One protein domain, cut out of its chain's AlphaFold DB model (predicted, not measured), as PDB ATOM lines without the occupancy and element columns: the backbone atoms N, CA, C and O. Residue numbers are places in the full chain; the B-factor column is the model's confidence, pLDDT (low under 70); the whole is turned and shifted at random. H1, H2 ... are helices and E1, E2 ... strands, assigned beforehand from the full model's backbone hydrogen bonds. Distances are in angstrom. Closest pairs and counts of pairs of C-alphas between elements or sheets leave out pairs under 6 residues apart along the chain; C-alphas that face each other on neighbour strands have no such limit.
ATOM      1  N   LEU A 124      -9.866  35.490 -39.158       81.12
ATOM      2  CA  LEU A 124      -9.576  35.548 -37.727       81.12
ATOM      3  C   LEU A 124     -10.747  36.219 -36.998       81.12
ATOM      4  O   LEU A 124     -11.117  37.334 -37.350       81.12
ATOM      5  N   ALA A 125     -11.285  35.578 -35.962       80.00
ATOM      6  CA  ALA A 125     -12.363  36.120 -35.134       80.00
ATOM      7  C   ALA A 125     -12.129  35.821 -33.645       80.00
ATOM      8  O   ALA A 125     -11.478  34.833 -33.293       80.00
ATOM      9  N   VAL A 126     -12.685  36.650 -32.754       79.81
ATOM     10  CA  VAL A 126     -12.753  36.323 -31.320       79.81
ATOM     11  C   VAL A 126     -13.852  35.294 -31.109       79.81
ATOM     12  O   VAL A 126     -14.999  35.507 -31.493       79.81
ATOM     13  N   CYS A 127     -13.496  34.193 -30.462       78.88
ATOM     14  CA  CYS A 127     -14.418  33.109 -30.143       78.88
ATOM     15  C   CYS A 127     -14.830  33.070 -28.686       78.88
ATOM     16  O   CYS A 127     -15.857  32.481 -28.362       78.88
ATOM     17  N   ASN A 128     -14.006  33.626 -27.803       78.31
ATOM     18  CA  ASN A 128     -14.334  33.679 -26.396       78.31
ATOM     19  C   ASN A 128     -13.580  34.804 -25.700       78.31
ATOM     20  O   ASN A 128     -12.409  35.049 -25.993       78.31
ATOM     21  N   ILE A 129     -14.248  35.431 -24.737       79.81
ATOM     22  CA  ILE A 129     -13.610  36.242 -23.707       79.81
ATOM     23  C   ILE A 129     -14.141  35.742 -22.373       79.81
ATOM     24  O   ILE A 129     -15.353  35.722 -22.160       79.81
ATOM     25  N   SER A 130     -13.244  35.358 -21.473       78.31
ATOM     26  CA  SER A 130     -13.590  34.891 -20.131       78.31
ATOM     27  C   SER A 130     -12.767  35.599 -19.068       78.31
ATOM     28  O   SER A 130     -11.603  35.923 -19.282       78.31
ATOM     29  N   LEU A 131     -13.371  35.815 -17.903       79.44
ATOM     30  CA  LEU A 131     -12.681  36.321 -16.723       79.44
ATOM     31  C   LEU A 131     -11.897  35.174 -16.064       79.44
ATOM     32  O   LEU A 131     -12.502  34.233 -15.558       79.44
ATOM     33  N   GLU A 132     -10.565  35.245 -16.075       71.06
ATOM     34  CA  GLU A 132      -9.681  34.247 -15.447       71.06
ATOM     35  C   GLU A 132      -9.577  34.500 -13.941       71.06
ATOM     36  O   GLU A 132      -9.668  33.582 -13.129       71.06
ATOM     37  N   THR A 133      -9.388  35.757 -13.532       68.81
ATOM     38  CA  THR A 133      -9.251  36.116 -12.113       68.81
ATOM     39  C   THR A 133      -9.721  37.545 -11.859       68.81
ATOM     40  O   THR A 133      -9.438  38.463 -12.630       68.81
ATOM     41  N   ASN A 134     -10.419  37.739 -10.739       71.06
ATOM     42  CA  ASN A 134     -10.834  39.042 -10.228       71.06
ATOM     43  C   ASN A 134     -10.217  39.245  -8.842       71.06
ATOM     44  O   ASN A 134     -10.615  38.595  -7.877       71.06
ATOM     45  N   THR A 135      -9.222  40.121  -8.758       65.62
ATOM     46  CA  THR A 135      -8.550  40.476  -7.499       65.62
ATOM     47  C   THR A 135      -8.987  41.860  -7.029       65.62
ATOM     48  O   THR A 135      -9.726  42.562  -7.723       65.62
ATOM     49  N   ALA A 136      -8.536  42.279  -5.843       57.44
ATOM     50  CA  ALA A 136      -8.793  43.618  -5.311       57.44
ATOM     51  C   ALA A 136      -8.381  44.738  -6.291       57.44
ATOM     52  O   ALA A 136      -9.145  45.686  -6.464       57.44
ATOM     53  N   ASP A 137      -7.290  44.550  -7.033       56.53
ATOM     54  CA  ASP A 137      -6.675  45.632  -7.813       56.53
ATOM     55  C   ASP A 137      -6.527  45.305  -9.304       56.53
ATOM     56  O   ASP A 137      -5.994  46.096 -10.078       56.53
ATOM     57  N   SER A 138      -6.944  44.116  -9.746       60.47
ATOM     58  CA  SER A 138      -6.718  43.675 -11.126       60.47
ATOM     59  C   SER A 138      -7.792  42.718 -11.630       60.47
ATOM     60  O   SER A 138      -8.252  41.830 -10.904       60.47
ATOM     61  N   LEU A 139      -8.145  42.893 -12.905       66.06
ATOM     62  CA  LEU A 139      -9.007  42.006 -13.680       66.06
ATOM     63  C   LEU A 139      -8.159  41.304 -14.742       66.06
ATOM     64  O   LEU A 139      -7.486  41.966 -15.532       66.06
ATOM     65  N   PHE A 140      -8.213  39.976 -14.765       70.06
ATOM     66  CA  PHE A 140      -7.502  39.148 -15.735       70.06
ATOM     67  C   PHE A 140      -8.501  38.501 -16.684       70.06
ATOM     68  O   PHE A 140      -9.429  37.823 -16.242       70.06
ATOM     69  N   PHE A 141      -8.300  38.705 -17.983       70.56
ATOM     70  CA  PHE A 141      -9.147  38.159 -19.037       70.56
ATOM     71  C   PHE A 141      -8.345  37.214 -19.921       70.56
ATOM     72  O   PHE A 141      -7.227  37.540 -20.319       70.56
ATOM     73  N   ASP A 142      -8.958  36.092 -20.270       72.81
ATOM     74  CA  ASP A 142      -8.500  35.216 -21.340       72.81
ATOM     75  C   ASP A 142      -9.306  35.522 -22.607       72.81
ATOM     76  O   ASP A 142     -10.538  35.597 -22.561       72.81
ATOM     77  N   ILE A 143      -8.610  35.742 -23.724       74.50
ATOM     78  CA  ILE A 143      -9.205  36.049 -25.030       74.50
ATOM     79  C   ILE A 143      -8.752  34.978 -26.014       74.50
ATOM     80  O   ILE A 143      -7.576  34.899 -26.374       74.50
ATOM     81  N   SER A 144      -9.706  34.183 -26.488       75.94
ATOM     82  CA  SER A 144      -9.460  33.114 -27.451       75.94
ATOM     83  C   SER A 144      -9.880  33.533 -28.856       75.94
ATOM     84  O   SER A 144     -10.979  34.052 -29.071       75.94
ATOM     85  N   PHE A 145      -9.023  33.236 -29.830       76.88
ATOM     86  CA  PHE A 145      -9.266  33.491 -31.247       76.88
ATOM     87  C   PHE A 145      -9.512  32.183 -31.997       76.88
ATOM     88  O   PHE A 145      -8.866  31.173 -31.711       76.88
ATOM     89  N   CYS A 146     -10.389  32.217 -32.996       77.19
ATOM     90  CA  CYS A 146     -10.512  31.156 -33.989       77.19
ATOM     91  C   CYS A 146     -10.154  31.670 -35.373       77.19
ATOM     92  O   CYS A 146     -10.305  32.853 -35.673       77.19
ATOM     93  N   VAL A 147      -9.733  30.741 -36.226       72.06
ATOM     94  CA  VAL A 147      -9.525  30.999 -37.647       72.06
ATOM     95  C   VAL A 147     -10.519  30.156 -38.435       72.06
ATOM     96  O   VAL A 147     -10.501  28.927 -38.355       72.06
ATOM     97  N   GLY A 148     -11.399  30.822 -39.176       65.31
ATOM     98  CA  GLY A 148     -12.300  30.196 -40.133       65.31
ATOM     99  C   GLY A 148     -11.573  29.848 -41.432       65.31
ATOM    100  O   GLY A 148     -10.694  30.585 -41.882       65.31
ATOM    101  N   HIS A 149     -11.966  28.730 -42.049       59.44
ATOM    102  CA  HIS A 149     -11.629  28.319 -43.424       59.44
ATOM    103  C   HIS A 149     -10.151  28.051 -43.766       59.44
ATOM    104  O   HIS A 149      -9.875  27.451 -44.806       59.44
ATOM    105  N   SER A 150      -9.197  28.470 -42.934       64.31
ATOM    106  CA  SER A 150      -7.762  28.340 -43.194       64.31
ATOM    107  C   SER A 150      -6.946  28.465 -41.899       64.31
ATOM    108  O   SER A 150      -7.489  28.403 -40.799       64.31
ATOM    109  N   THR A 151      -5.624  28.597 -42.015       68.25
ATOM    110  CA  THR A 151      -4.708  28.817 -40.883       68.25
ATOM    111  C   THR A 151      -4.108  30.219 -40.947       68.25
ATOM    112  O   THR A 151      -3.723  30.680 -42.023       68.25
ATOM    113  N   ALA A 152      -4.022  30.882 -39.791       68.94
ATOM    114  CA  ALA A 152      -3.370  32.177 -39.633       68.94
ATOM    115  C   ALA A 152      -2.022  32.017 -38.916       68.94
ATOM    116  O   ALA A 152      -1.910  31.260 -37.950       68.94
ATOM    117  N   TYR A 153      -1.021  32.763 -39.375       72.00
ATOM    118  CA  TYR A 153       0.345  32.773 -38.847       72.00
ATOM    119  C   TYR A 153       0.800  34.210 -38.569       72.00
ATOM    120  O   TYR A 153       0.139  35.162 -38.987       72.00
ATOM    121  N   ASP A 154       1.931  34.367 -37.873       73.19
ATOM    122  CA  ASP A 154       2.540  35.669 -37.553       73.19
ATOM    123  C   ASP A 154       1.547  36.682 -36.950       73.19
ATOM    124  O   ASP A 154       1.492  37.845 -37.348       73.19
ATOM    125  N   LEU A 155       0.734  36.228 -35.992       74.75
ATOM    126  CA  LEU A 155      -0.248  37.068 -35.307       74.75
ATOM    127  C   LEU A 155       0.452  38.182 -34.518       74.75
ATOM    128  O   LEU A 155       1.127  37.928 -33.520       74.75
ATOM    129  N   ASN A 156       0.247  39.424 -34.948       77.75
ATOM    130  CA  ASN A 156       0.722  40.629 -34.279       77.75
ATOM    131  C   ASN A 156      -0.481  41.464 -33.843       77.75
ATOM    132  O   ASN A 156      -0.929  42.352 -34.570       77.75
ATOM    133  N   LEU A 157      -1.021  41.142 -32.669       76.12
ATOM    134  CA  LEU A 157      -2.231  41.753 -32.128       76.12
ATOM    135  C   LEU A 157      -1.915  42.696 -30.964       76.12
ATOM    136  O   LEU A 157      -1.012  42.463 -30.163       76.12
ATOM    137  N   LYS A 158      -2.701  43.764 -30.861       75.56
ATOM    138  CA  LYS A 158      -2.688  44.770 -29.800       75.56
ATOM    139  C   LYS A 158      -4.092  44.886 -29.226       75.56
ATOM    140  O   LYS A 158      -5.070  44.718 -29.947       75.56
ATOM    141  N   SER A 159      -4.181  45.209 -27.942       74.62
ATOM    142  CA  SER A 159      -5.452  45.440 -27.260       74.62
ATOM    143  C   SER A 159      -5.472  46.825 -26.625       74.62
ATOM    144  O   SER A 159      -4.500  47.234 -25.984       74.62
ATOM    145  N   HIS A 160      -6.579  47.541 -26.790       72.69
ATOM    146  CA  HIS A 160      -6.904  48.726 -26.006       72.69
ATOM    147  C   HIS A 160      -8.173  48.464 -25.213       72.69
ATOM    148  O   HIS A 160      -9.190  48.057 -25.774       72.69
ATOM    149  N   MET A 161      -8.112  48.724 -23.912       72.69
ATOM    150  CA  MET A 161      -9.216  48.475 -23.002       72.69
ATOM    151  C   MET A 161      -9.914  49.782 -22.609       72.69
ATOM    152  O   MET A 161      -9.261  50.784 -22.314       72.69
ATOM    153  N   ILE A 162     -11.245  49.770 -22.597       68.44
ATOM    154  CA  ILE A 162     -12.088  50.849 -22.073       68.44
ATOM    155  C   ILE A 162     -12.950  50.264 -20.966       68.44
ATOM    156  O   ILE A 162     -13.587  49.231 -21.154       68.44
ATOM    157  N   ILE A 163     -13.016  50.943 -19.830       72.31
ATOM    158  CA  ILE A 163     -13.870  50.565 -18.712       72.31
ATOM    159  C   ILE A 163     -15.069  51.507 -18.667       72.31
ATOM    160  O   ILE A 163     -14.925  52.729 -18.701       72.31
ATOM    161  N   ASN A 164     -16.256  50.919 -18.573       66.56
ATOM    162  CA  ASN A 164     -17.501  51.611 -18.295       66.56
ATOM    163  C   ASN A 164     -18.058  51.107 -16.964       66.56
ATOM    164  O   ASN A 164     -18.461  49.947 -16.846       66.56
ATOM    165  N   GLU A 165     -18.058  51.980 -15.963       68.06
ATOM    166  CA  GLU A 165     -18.721  51.737 -14.689       68.06
ATOM    167  C   GLU A 165     -20.115  52.375 -14.741       68.06
ATOM    168  O   GLU A 165     -20.275  53.491 -15.234       68.06
ATOM    169  N   TYR A 166     -21.136  51.661 -14.263       62.03
ATOM    170  CA  TYR A 166     -22.520  52.138 -14.306       62.03
ATOM    171  C   TYR A 166     -22.655  53.572 -13.760       62.03
ATOM    172  O   TYR A 166     -22.218  53.868 -12.648       62.03
ATOM    173  N   ASN A 167     -23.279  54.453 -14.551       57.78
ATOM    174  CA  ASN A 167     -23.460  55.885 -14.271       57.78
ATOM    175  C   ASN A 167     -22.165  56.708 -14.111       57.78
ATOM    176  O   ASN A 167     -22.202  57.802 -13.546       57.78
ATOM    177  N   LYS A 168     -21.032  56.227 -14.628       58.09
ATOM    178  CA  LYS A 168     -19.765  56.968 -14.671       58.09
ATOM    179  C   LYS A 168     -19.283  57.194 -16.107       58.09
ATOM    180  O   LYS A 168     -19.721  56.497 -17.022       58.09
ATOM    181  N   PRO A 169     -18.401  58.187 -16.336       54.66
ATOM    182  CA  PRO A 169     -17.775  58.368 -17.640       54.66
ATOM    183  C   PRO A 169     -16.921  57.153 -18.031       54.66
ATOM    184  O   PRO A 169     -16.478  56.385 -17.182       54.66
ATOM    185  N   LEU A 170     -16.667  57.001 -19.333       56.25
ATOM    186  CA  LEU A 170     -15.748  55.990 -19.853       56.25
ATOM    187  C   LEU A 170     -14.311  56.302 -19.427       56.25
ATOM    188  O   LEU A 170     -13.859  57.446 -19.548       56.25
ATOM    189  N   TYR A 171     -13.580  55.269 -19.016       60.00
ATOM    190  CA  TYR A 171     -12.166  55.350 -18.666       60.00
ATOM    191  C   TYR A 171     -11.336  54.548 -19.667       60.00
ATOM    192  O   TYR A 171     -11.513  53.337 -19.805       60.00
ATOM    193  N   LEU A 172     -10.415  55.215 -20.364       54.44
ATOM    194  CA  LEU A 172      -9.413  54.536 -21.177       54.44
ATOM    195  C   LEU A 172      -8.319  53.966 -20.273       54.44
ATOM    196  O   LEU A 172      -7.731  54.685 -19.466       54.44
ATOM    197  N   VAL A 173      -8.018  52.684 -20.444       57.62
ATOM    198  CA  VAL A 173      -6.949  52.017 -19.702       57.62
ATOM    199  C   VAL A 173      -5.598  52.325 -20.362       57.62
ATOM    200  O   VAL A 173      -5.440  52.052 -21.559       57.62
ATOM    201  N   PRO A 174      -4.614  52.882 -19.627       52.16
ATOM    202  CA  PRO A 174      -3.308  53.225 -20.181       52.16
ATOM    203  C   PRO A 174      -2.611  52.032 -20.841       52.16
ATOM    204  O   PRO A 174      -2.642  50.904 -20.345       52.16
ATOM    205  N   LYS A 175      -1.911  52.296 -21.948       51.12
ATOM    206  CA  LYS A 175      -1.226  51.284 -22.771       51.12
ATOM    207  C   LYS A 175      -0.216  50.424 -21.995       51.12
ATOM    208  O   LYS A 175      -0.034  49.268 -22.354       51.12
ATOM    209  N   SER A 176       0.402  50.959 -20.940       43.16
ATOM    210  CA  SER A 176       1.329  50.230 -20.059       43.16
ATOM    211  C   SER A 176       0.674  49.086 -19.270       43.16
ATOM    212  O   SER A 176       1.384  48.237 -18.748       43.16
ATOM    213  N   SER A 177      -0.663  49.038 -19.219       48.03
ATOM    214  CA  SER A 177      -1.437  48.082 -18.411       48.03
ATOM    215  C   SER A 177      -2.256  47.057 -19.211       48.03
ATOM    216  O   SER A 177      -2.917  46.203 -18.625       48.03
ATOM    217  N   ASN A 178      -2.178  47.079 -20.549       43.66
ATOM    218  CA  ASN A 178      -2.887  46.142 -21.432       43.66
ATOM    219  C   ASN A 178      -1.950  45.040 -21.946       43.66
ATOM    220  O   ASN A 178      -1.449  45.107 -23.070       43.66
ATOM    221  N   ASN A 179      -1.743  44.001 -21.141       43.00
ATOM    222  CA  ASN A 179      -1.029  42.804 -21.581       43.00
ATOM    223  C   ASN A 179      -2.018  41.808 -22.205       43.00
ATOM    224  O   ASN A 179      -2.790  41.170 -21.497       43.00
ATOM    225  N   LEU A 180      -1.994  41.668 -23.535       43.84
ATOM    226  CA  LEU A 180      -2.707  40.593 -24.229       43.84
ATOM    227  C   LEU A 180      -1.861  39.314 -24.158       43.84
ATOM    228  O   LEU A 180      -0.869  39.173 -24.873       43.84
ATOM    229  N   LEU A 181      -2.252  38.385 -23.291       37.31
ATOM    230  CA  LEU A 181      -1.717  37.025 -23.267       37.31
ATOM    231  C   LEU A 181      -2.572  36.156 -24.193       37.31
ATOM    232  O   LEU A 181      -3.705  35.830 -23.867       37.31
ATOM    233  N   ILE A 182      -2.032  35.785 -25.354       35.22
ATOM    234  CA  ILE A 182      -2.692  34.842 -26.264       35.22
ATOM    235  C   ILE A 182      -2.405  33.425 -25.752       35.22
ATOM    236  O   ILE A 182      -1.342  32.866 -26.030       35.22
ATOM    237  N   LYS A 183      -3.333  32.843 -24.988       32.44
ATOM    238  CA  LYS A 183      -3.325  31.412 -24.646       32.44
ATOM    239  C   LYS A 183      -4.281  30.677 -25.596       32.44
ATOM    240  O   LYS A 183      -5.393  31.121 -25.840       32.44
ATOM    241  N   GLY A 184      -3.846  29.546 -26.157       30.02
ATOM    242  CA  GLY A 184      -4.756  28.624 -26.857       30.02
ATOM    243  C   GLY A 184      -4.782  28.661 -28.387       30.02
ATOM    244  O   GLY A 184      -5.596  27.963 -28.984       30.02
ATOM    245  N   ALA A 185      -3.864  29.353 -29.056       30.34
ATOM    246  CA  ALA A 185      -3.582  29.015 -30.446       30.34
ATOM    247  C   ALA A 185      -2.548  27.874 -30.452       30.34
ATOM    248  O   ALA A 185      -1.526  27.977 -29.774       30.34
ATOM    249  N   ASN A 205     -17.782  49.874  -7.862       57.38
ATOM    250  CA  ASN A 205     -18.644  48.701  -7.968       57.38
ATOM    251  C   ASN A 205     -18.217  47.776  -9.114       57.38
ATOM    252  O   ASN A 205     -18.654  47.910 -10.259       57.38
ATOM    253  N   LYS A 206     -17.392  46.779  -8.783       60.66
ATOM    254  CA  LYS A 206     -16.887  45.786  -9.743       60.66
ATOM    255  C   LYS A 206     -17.985  44.950 -10.401       60.66
ATOM    256  O   LYS A 206     -17.797  44.487 -11.519       60.66
ATOM    257  N   ASN A 207     -19.133  44.781  -9.745       62.09
ATOM    258  CA  ASN A 207     -20.191  43.888 -10.220       62.09
ATOM    259  C   ASN A 207     -21.058  44.511 -11.325       62.09
ATOM    260  O   ASN A 207     -21.821  43.794 -11.958       62.09
ATOM    261  N   LYS A 208     -20.940  45.822 -11.582       72.25
ATOM    262  CA  LYS A 208     -21.662  46.539 -12.653       72.25
ATOM    263  C   LYS A 208     -20.710  47.198 -13.649       72.25
ATOM    264  O   LYS A 208     -20.921  48.328 -14.094       72.25
ATOM    265  N   LEU A 209     -19.624  46.496 -13.949       75.25
ATOM    266  CA  LEU A 209     -18.564  46.970 -14.821       75.25
ATOM    267  C   LEU A 209     -18.669  46.292 -16.189       75.25
ATOM    268  O   LEU A 209     -18.825  45.074 -16.289       75.25
ATOM    269  N   THR A 210     -18.582  47.089 -17.252       79.56
ATOM    270  CA  THR A 210     -18.420  46.595 -18.623       79.56
ATOM    271  C   THR A 210     -17.045  46.991 -19.132       79.56
ATOM    272  O   THR A 210     -16.679  48.165 -19.103       79.56
ATOM    273  N   VAL A 211     -16.293  46.008 -19.613       81.56
ATOM    274  CA  VAL A 211     -14.995  46.206 -20.256       81.56
ATOM    275  C   VAL A 211     -15.175  46.099 -21.762       81.56
ATOM    276  O   VAL A 211     -15.782  45.145 -22.243       81.56
ATOM    277  N   TYR A 212     -14.641  47.050 -22.515       79.38
ATOM    278  CA  TYR A 212     -14.546  46.978 -23.968       79.38
ATOM    279  C   TYR A 212     -13.100  46.747 -24.382       79.38
ATOM    280  O   TYR A 212     -12.196  47.386 -23.847       79.38
ATOM    281  N   PHE A 213     -12.896  45.871 -25.359       82.50
ATOM    282  CA  PHE A 213     -11.594  45.532 -25.920       82.50
ATOM    283  C   PHE A 213     -11.590  45.899 -27.398       82.50
ATOM    284  O   PHE A 213     -12.306  45.285 -28.187       82.50
ATOM    285  N   LEU A 214     -10.788  46.889 -27.779       82.69
ATOM    286  CA  LEU A 214     -10.408  47.092 -29.170       82.69
ATOM    287  C   LEU A 214      -9.179  46.233 -29.444       82.69
ATOM    288  O   LEU A 214      -8.075  46.568 -29.008       82.69
ATOM    289  N   LEU A 215      -9.378  45.156 -30.187       83.75
ATOM    290  CA  LEU A 215      -8.315  44.285 -30.655       83.75
ATOM    291  C   LEU A 215      -7.957  44.711 -32.073       83.75
ATOM    292  O   LEU A 215      -8.830  44.764 -32.933       83.75
ATOM    293  N   SER A 216      -6.695  45.040 -32.323       84.19
ATOM    294  CA  SER A 216      -6.241  45.430 -33.656       84.19
ATOM    295  C   SER A 216      -4.839  44.934 -33.954       84.19
ATOM    296  O   SER A 216      -4.032  44.727 -33.049       84.19
ATOM    297  N   GLY A 217      -4.523  44.723 -35.226       82.62
ATOM    298  CA  GLY A 217      -3.229  44.181 -35.601       82.62
ATOM    299  C   GLY A 217      -3.204  43.601 -36.998       82.62
ATOM    300  O   GLY A 217      -3.962  44.010 -37.875       82.62
ATOM    301  N   SER A 218      -2.317  42.635 -37.199       83.62
ATOM    302  CA  SER A 218      -2.194  41.928 -38.466       83.62
ATOM    303  C   SER A 218      -1.867  40.454 -38.278       83.62
ATOM    304  O   SER A 218      -1.405  40.020 -37.220       83.62
ATOM    305  N   TYR A 219      -2.141  39.681 -39.322       83.62
ATOM    306  CA  TYR A 219      -1.811  38.264 -39.427       83.62
ATOM    307  C   TYR A 219      -1.544  37.902 -40.890       83.62
ATOM    308  O   TYR A 219      -1.818  38.689 -41.802       83.62
ATOM    309  N   LYS A 220      -0.985  36.714 -41.124       78.62
ATOM    310  CA  LYS A 220      -0.712  36.191 -42.466       78.62
ATOM    311  C   LYS A 220      -1.475  34.906 -42.747       78.62
ATOM    312  O   LYS A 220      -1.689  34.103 -41.839       78.62
ATOM    313  N   SER A 221      -1.819  34.678 -44.013       74.06
ATOM    314  CA  SER A 221      -2.160  33.332 -44.488       74.06
ATOM    315  C   SER A 221      -0.916  32.456 -44.635       74.06
ATOM    316  O   SER A 221       0.215  32.938 -44.581       74.06
ATOM    317  N   LEU A 222      -1.142  31.160 -44.868       64.50
ATOM    318  CA  LEU A 222      -0.094  30.195 -45.219       64.50
ATOM    319  C   LEU A 222       0.776  30.676 -46.397       64.50
ATOM    320  O   LEU A 222       1.992  30.534 -46.357       64.50
ATOM    321  N   ASP A 223       0.159  31.302 -47.402       67.31
ATOM    322  CA  ASP A 223       0.846  31.812 -48.599       67.31
ATOM    323  C   ASP A 223       1.596  33.136 -48.348       67.31
ATOM    324  O   ASP A 223       2.100  33.767 -49.276       67.31
ATOM    325  N   GLY A 224       1.641  33.606 -47.096       71.25
ATOM    326  CA  GLY A 224       2.339  34.826 -46.694       71.25
ATOM    327  C   GLY A 224       1.586  36.126 -46.987       71.25
ATOM    328  O   GLY A 224       2.132  37.205 -46.746       71.25
ATOM    329  N   LYS A 225       0.340  36.058 -47.476       79.50
ATOM    330  CA  LYS A 225      -0.498  37.244 -47.708       79.50
ATOM    331  C   LYS A 225      -0.885  37.876 -46.375       79.50
ATOM    332  O   LYS A 225      -1.288  37.173 -45.454       79.50
ATOM    333  N   TYR A 226      -0.780  39.198 -46.299       84.50
ATOM    334  CA  TYR A 226      -1.103  39.974 -45.107       84.50
ATOM    335  C   TYR A 226      -2.590  40.305 -45.016       84.50
ATOM    336  O   TYR A 226      -3.226  40.635 -46.020       84.50
ATOM    337  N   PHE A 227      -3.097  40.279 -43.789       83.31
ATOM    338  CA  PHE A 227      -4.451  40.668 -43.425       83.31
ATOM    339  C   PHE A 227      -4.408  41.596 -42.214       83.31
ATOM    340  O   PHE A 227      -3.657  41.360 -41.263       83.31
ATOM    341  N   GLU A 228      -5.213  42.654 -42.257       88.56
ATOM    342  CA  GLU A 228      -5.464  43.502 -41.095       88.56
ATOM    343  C   GLU A 228      -6.575  42.885 -40.245       88.56
ATOM    344  O   GLU A 228      -7.522  42.287 -40.759       88.56
ATOM    345  N   TYR A 229      -6.441  43.019 -38.930       85.50
ATOM    346  CA  TYR A 229      -7.439  42.587 -37.967       85.50
ATOM    347  C   TYR A 229      -7.888  43.774 -37.131       85.50
ATOM    348  O   TYR A 229      -7.046  44.511 -36.611       85.50
ATOM    349  N   GLN A 230      -9.200  43.936 -36.974       86.81
ATOM    350  CA  GLN A 230      -9.770  44.916 -36.065       86.81
ATOM    351  C   GLN A 230     -11.157  44.484 -35.595       86.81
ATOM    352  O   GLN A 230     -12.085  44.396 -36.392       86.81
ATOM    353  N   GLU A 231     -11.313  44.301 -34.289       85.81
ATOM    354  CA  GLU A 231     -12.563  43.874 -33.665       85.81
ATOM    355  C   GLU A 231     -12.791  44.659 -32.372       85.81
ATOM    356  O   GLU A 231     -11.852  44.924 -31.616       85.81
ATOM    357  N   LEU A 232     -14.043  45.041 -32.113       84.25
ATOM    358  CA  LEU A 232     -14.433  45.688 -30.863       84.25
ATOM    359  C   LEU A 232     -15.363  44.759 -30.091       84.25
ATOM    360  O   LEU A 232     -16.523  44.565 -30.458       84.25
ATOM    361  N   CYS A 233     -14.859  44.217 -28.991       86.94
ATOM    362  CA  CYS A 233     -15.597  43.302 -28.133       86.94
ATOM    363  C   CYS A 233     -15.977  43.978 -26.816       86.94
ATOM    364  O   CYS A 233     -15.359  44.955 -26.393       86.94
ATOM    365  N   ARG A 234     -16.988  43.437 -26.143       87.44
ATOM    366  CA  ARG A 234     -17.376  43.801 -24.779       87.44
ATOM    367  C   ARG A 234     -17.399  42.571 -23.887       87.44
ATOM    368  O   ARG A 234     -17.710  41.482 -24.358       87.44
ATOM    369  N   PHE A 235     -17.169  42.782 -22.603       85.19
ATOM    370  CA  PHE A 235     -17.374  41.816 -21.538       85.19
ATOM    371  C   PHE A 235     -18.103  42.499 -20.378       85.19
ATOM    372  O   PHE A 235     -17.645  43.522 -19.870       85.19
ATOM    373  N   SER A 236     -19.250  41.956 -19.973       87.62
ATOM    374  CA  SER A 236     -20.011  42.422 -18.812       87.62
ATOM    375  C   SER A 236     -19.700  41.547 -17.606       87.62
ATOM    376  O   SER A 236     -19.955  40.342 -17.650       87.62
ATOM    377  N   LEU A 237     -19.194  42.150 -16.525       83.50
ATOM    378  CA  LEU A 237     -18.968  41.442 -15.261       83.50
ATOM    379  C   LEU A 237     -20.289  41.063 -14.577       83.50
ATOM    380  O   LEU A 237     -20.340  40.035 -13.915       83.50
ATOM    381  N   GLU A 238     -21.353  41.850 -14.772       83.75
ATOM    382  CA  GLU A 238     -22.670  41.598 -14.166       83.75
ATOM    383  C   GLU A 238     -23.262  40.269 -14.644       83.75
ATOM    384  O   GLU A 238     -23.754  39.469 -13.854       83.75
ATOM    385  N   ASN A 239     -23.151  40.016 -15.949       85.62
ATOM    386  CA  ASN A 239     -23.763  38.857 -16.597       85.62
ATOM    387  C   ASN A 239     -22.741  37.779 -16.979       85.62
ATOM    388  O   ASN A 239     -23.113  36.824 -17.657       85.62
ATOM    389  N   ASN A 240     -21.461  37.969 -16.637       85.88
ATOM    390  CA  ASN A 240     -20.338  37.123 -17.058       85.88
ATOM    391  C   ASN A 240     -20.409  36.736 -18.550       85.88
ATOM    392  O   ASN A 240     -20.281  35.570 -18.922       85.88
ATOM    393  N   SER A 241     -20.709  37.715 -19.405       90.06
ATOM    394  CA  SER A 241     -20.980  37.486 -20.826       90.06
ATOM    395  C   SER A 241     -20.177  38.430 -21.697       90.06
ATOM    396  O   SER A 241     -19.996  39.609 -21.377       90.06
ATOM    397  N   TRP A 242     -19.724  37.904 -22.830       90.19
ATOM    398  CA  TRP A 242     -19.016  38.663 -23.843       90.19
ATOM    399  C   TRP A 242     -19.849  38.795 -25.115       90.19
ATOM    400  O   TRP A 242     -20.836  38.089 -25.320       90.19
ATOM    401  N   GLY A 243     -19.460  39.728 -25.971       88.00
ATOM    402  CA  GLY A 243     -20.023  39.828 -27.308       88.00
ATOM    403  C   GLY A 243     -19.316  40.869 -28.153       88.00
ATOM    404  O   GLY A 243     -18.510  41.655 -27.657       88.00
ATOM    405  N   ILE A 244     -19.651  40.894 -29.435       87.06
ATOM    406  CA  ILE A 244     -19.207  41.940 -30.353       87.06
ATOM    407  C   ILE A 244     -20.038  43.201 -30.091       87.06
ATOM    408  O   ILE A 244     -21.241  43.131 -29.814       87.06
ATOM    409  N   VAL A 245     -19.397  44.367 -30.129       78.88
ATOM    410  CA  VAL A 245     -20.111  45.641 -30.037       78.88
ATOM    411  C   VAL A 245     -20.719  45.959 -31.395       78.88
ATOM    412  O   VAL A 245     -20.005  46.178 -32.370       78.88
ATOM    413  N   VAL A 246     -22.044  46.031 -31.438       79.25
ATOM    414  CA  VAL A 246     -22.800  46.382 -32.643       79.25
ATOM    415  C   VAL A 246     -23.084  47.884 -32.720       79.25
ATOM    416  O   VAL A 246     -22.970  48.626 -31.736       79.25
ATOM    417  N   GLU A 247     -23.455  48.350 -33.907       67.75
ATOM    418  CA  GLU A 247     -23.914  49.724 -34.107       67.75
ATOM    419  C   GLU A 247     -25.248  49.982 -33.374       67.75
ATOM    420  O   GLU A 247     -26.042  49.055 -33.204       67.75
ATOM    421  N   PRO A 248     -25.518  51.220 -32.910       65.00
ATOM    422  CA  PRO A 248     -24.708  52.442 -33.055       65.00
ATOM    423  C   PRO A 248     -23.656  52.643 -31.945       65.00
ATOM    424  O   PRO A 248     -22.897  53.612 -31.957       65.00
ATOM    425  N   TYR A 249     -23.611  51.757 -30.946       70.75
ATOM    426  CA  TYR A 249     -22.694  51.884 -29.806       70.75
ATOM    427  C   TYR A 249     -21.224  51.795 -30.224       70.75
ATOM    428  O   TYR A 249     -20.372  52.491 -29.664       70.75
ATOM    429  N   ARG A 250     -20.934  50.975 -31.237       71.81
ATOM    430  CA  ARG A 250     -19.604  50.842 -31.830       71.81
ATOM    431  C   ARG A 250     -19.075  52.179 -32.356       71.81
ATOM    432  O   ARG A 250     -17.967  52.564 -31.977       71.81
ATOM    433  N   ALA A 251     -19.860  52.931 -33.131       68.56
ATOM    434  CA  ALA A 251     -19.460  54.255 -33.615       68.56
ATOM    435  C   ALA A 251     -19.094  55.229 -32.479       68.56
ATOM    436  O   ALA A 251     -18.103  55.957 -32.579       68.56
ATOM    437  N   ASN A 252     -19.843  55.214 -31.371       67.75
ATOM    438  CA  ASN A 252     -19.569  56.076 -30.216       67.75
ATOM    439  C   ASN A 252     -18.242  55.730 -29.528       67.75
ATOM    440  O   ASN A 252     -17.467  56.629 -29.197       67.75
ATOM    441  N   LEU A 253     -17.947  54.441 -29.353       67.38
ATOM    442  CA  LEU A 253     -16.683  53.992 -28.760       67.38
ATOM    443  C   LEU A 253     -15.488  54.280 -29.675       67.38
ATOM    444  O   LEU A 253     -14.454  54.739 -29.197       67.38
ATOM    445  N   ILE A 254     -15.638  54.104 -30.991       72.81
ATOM    446  CA  ILE A 254     -14.606  54.489 -31.967       72.81
ATOM    447  C   ILE A 254     -14.347  55.997 -31.904       72.81
ATOM    448  O   ILE A 254     -13.192  56.426 -31.888       72.81
ATOM    449  N   LYS A 255     -15.402  56.819 -31.821       69.56
ATOM    450  CA  LYS A 255     -15.269  58.275 -31.664       69.56
ATOM    451  C   LYS A 255     -14.510  58.633 -30.385       69.56
ATOM    452  O   LYS A 255     -13.588  59.444 -30.448       69.56
ATOM    453  N   TYR A 256     -14.852  58.006 -29.258       67.19
ATOM    454  CA  TYR A 256     -14.158  58.198 -27.981       67.19
ATOM    455  C   TYR A 256     -12.672  57.818 -28.071       67.19
ATOM    456  O   TYR A 256     -11.803  58.570 -27.632       67.19
ATOM    457  N   LEU A 257     -12.347  56.687 -28.698       67.88
ATOM    458  CA  LEU A 257     -10.962  56.249 -28.882       67.88
ATOM    459  C   LEU A 257     -10.158  57.203 -29.780       67.88
ATOM    460  O   LEU A 257      -9.023  57.546 -29.446       67.88
ATOM    461  N   ARG A 258     -10.758  57.708 -30.867       73.56
ATOM    462  CA  ARG A 258     -10.136  58.717 -31.744       73.56
ATOM    463  C   ARG A 258      -9.861  60.030 -31.010       73.56
ATOM    464  O   ARG A 258      -8.783  60.596 -31.169       73.56
ATOM    465  N   GLN A 259     -10.790  60.490 -30.168       68.56
ATOM    466  CA  GLN A 259     -10.583  61.672 -29.313       68.56
ATOM    467  C   GLN A 259      -9.394  61.494 -28.358       68.56
ATOM    468  O   GLN A 259      -8.681  62.453 -28.075       68.56
ATOM    469  N   ASN A 260      -9.132  60.257 -27.934       62.12
ATOM    470  CA  ASN A 260      -7.987  59.889 -27.105       62.12
ATOM    471  C   ASN A 260      -6.741  59.475 -27.918       62.12
ATOM    472  O   ASN A 260      -5.840  58.831 -27.382       62.12
ATOM    473  N   LYS A 261      -6.658  59.862 -29.202       71.56
ATOM    474  CA  LYS A 261      -5.506  59.635 -30.101       71.56
ATOM    475  C   LYS A 261      -5.147  58.158 -30.322       71.56
ATOM    476  O   LYS A 261      -4.000  57.836 -30.634       71.56
TER     477      LYS A 261
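Overview. This is residues 124 to 185 and 205 to 261 of the 265 residues of an uncharacterized protein of Pedobacter steynii (UniProt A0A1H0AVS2). A four-stranded, twisted antiparallel sheet, E3 to E6, has the hairpin of E1 and E2 over part of one face, as a loose sandwich with crossed strands, and the single helix H1 across its other face. The long unnamed stretch, residues 166 to 185, turns back beside the edge strand E3. The printed part has 119 residues, with six named strands and then one named helix along the chain; the larger sheet has the order E3, E4, E5, E6, and the class is mostly strand. The whole is compact, with a radius of gyration of the C-alphas of 14.9 A, yet elongated, spanning 48 by 31 by 27 A.

Arrangement. Start with the hairpin of E1, residues 124 to 134, and E2, residues 139 to 148, antiparallel at 161 degrees; N 125 and O 146, 2.9 A apart, are within hydrogen-bond range. At the next link the chain changes sheets: E2 and E3, residues 152 to 165, meet only through their link. E3 bends by 75 degrees at residue 155, and its antiparallel neighbour E4, residues 209 to 221, bends by 53 degrees at residue 218; look for N 158 and O 216 at 2.7 A. E4, E5, residues 226 to 236, and E6, residues 241 to 244, form a meander, each strand the antiparallel neighbour of the one before; find N 213 and O 233 at 2.8 A, then N 234 and O 243 at 2.8 A. The two sheets form a sandwich, two sheets face to face, their strands at 38 degrees; across it the closest C-alphas of E1 and E6, those of Ile 129 and Trp 242, are 5.9 A apart. E2 and E5 are apart. H1, residues 249 to 259, is on the larger sheet at a height over the sheet of 10.4 A; it lies over E3 and E4 and runs across the strands, at 83 degrees to E3 on the local plane. The closest C-alphas of E5 and H1, those of Leu 232 and Arg 250, are 7.4 A apart. In H1 every O i to N i+4 pair is within hydrogen-bond range.

Along the chain. Find C-alpha 124 at (-9.576, 35.548, -37.727), where E1 begins and runs 27.7 A; E2 runs 29.2 A. E3 runs 35.2 A, E4 36.5 A from C-alpha 209 at (-18.564, 46.970, -14.821), and E5 32.5 A; E6 has four residues. H1 runs 15.6 A to C-alpha 259 at (-10.583, 61.672, -29.313).

Size, cuts and confidence. The C-alphas farthest apart, those of Asn 167 and Asp 223, are 48.5 A apart. Residues 186 to 204 are not printed; C-alphas 185 and 205 stand 33.5 A apart across the cut. The links printed whole are tight. Mean pLDDT of the printed part is 70.4, and 49 residues are under 70, among them residues 164 to 185.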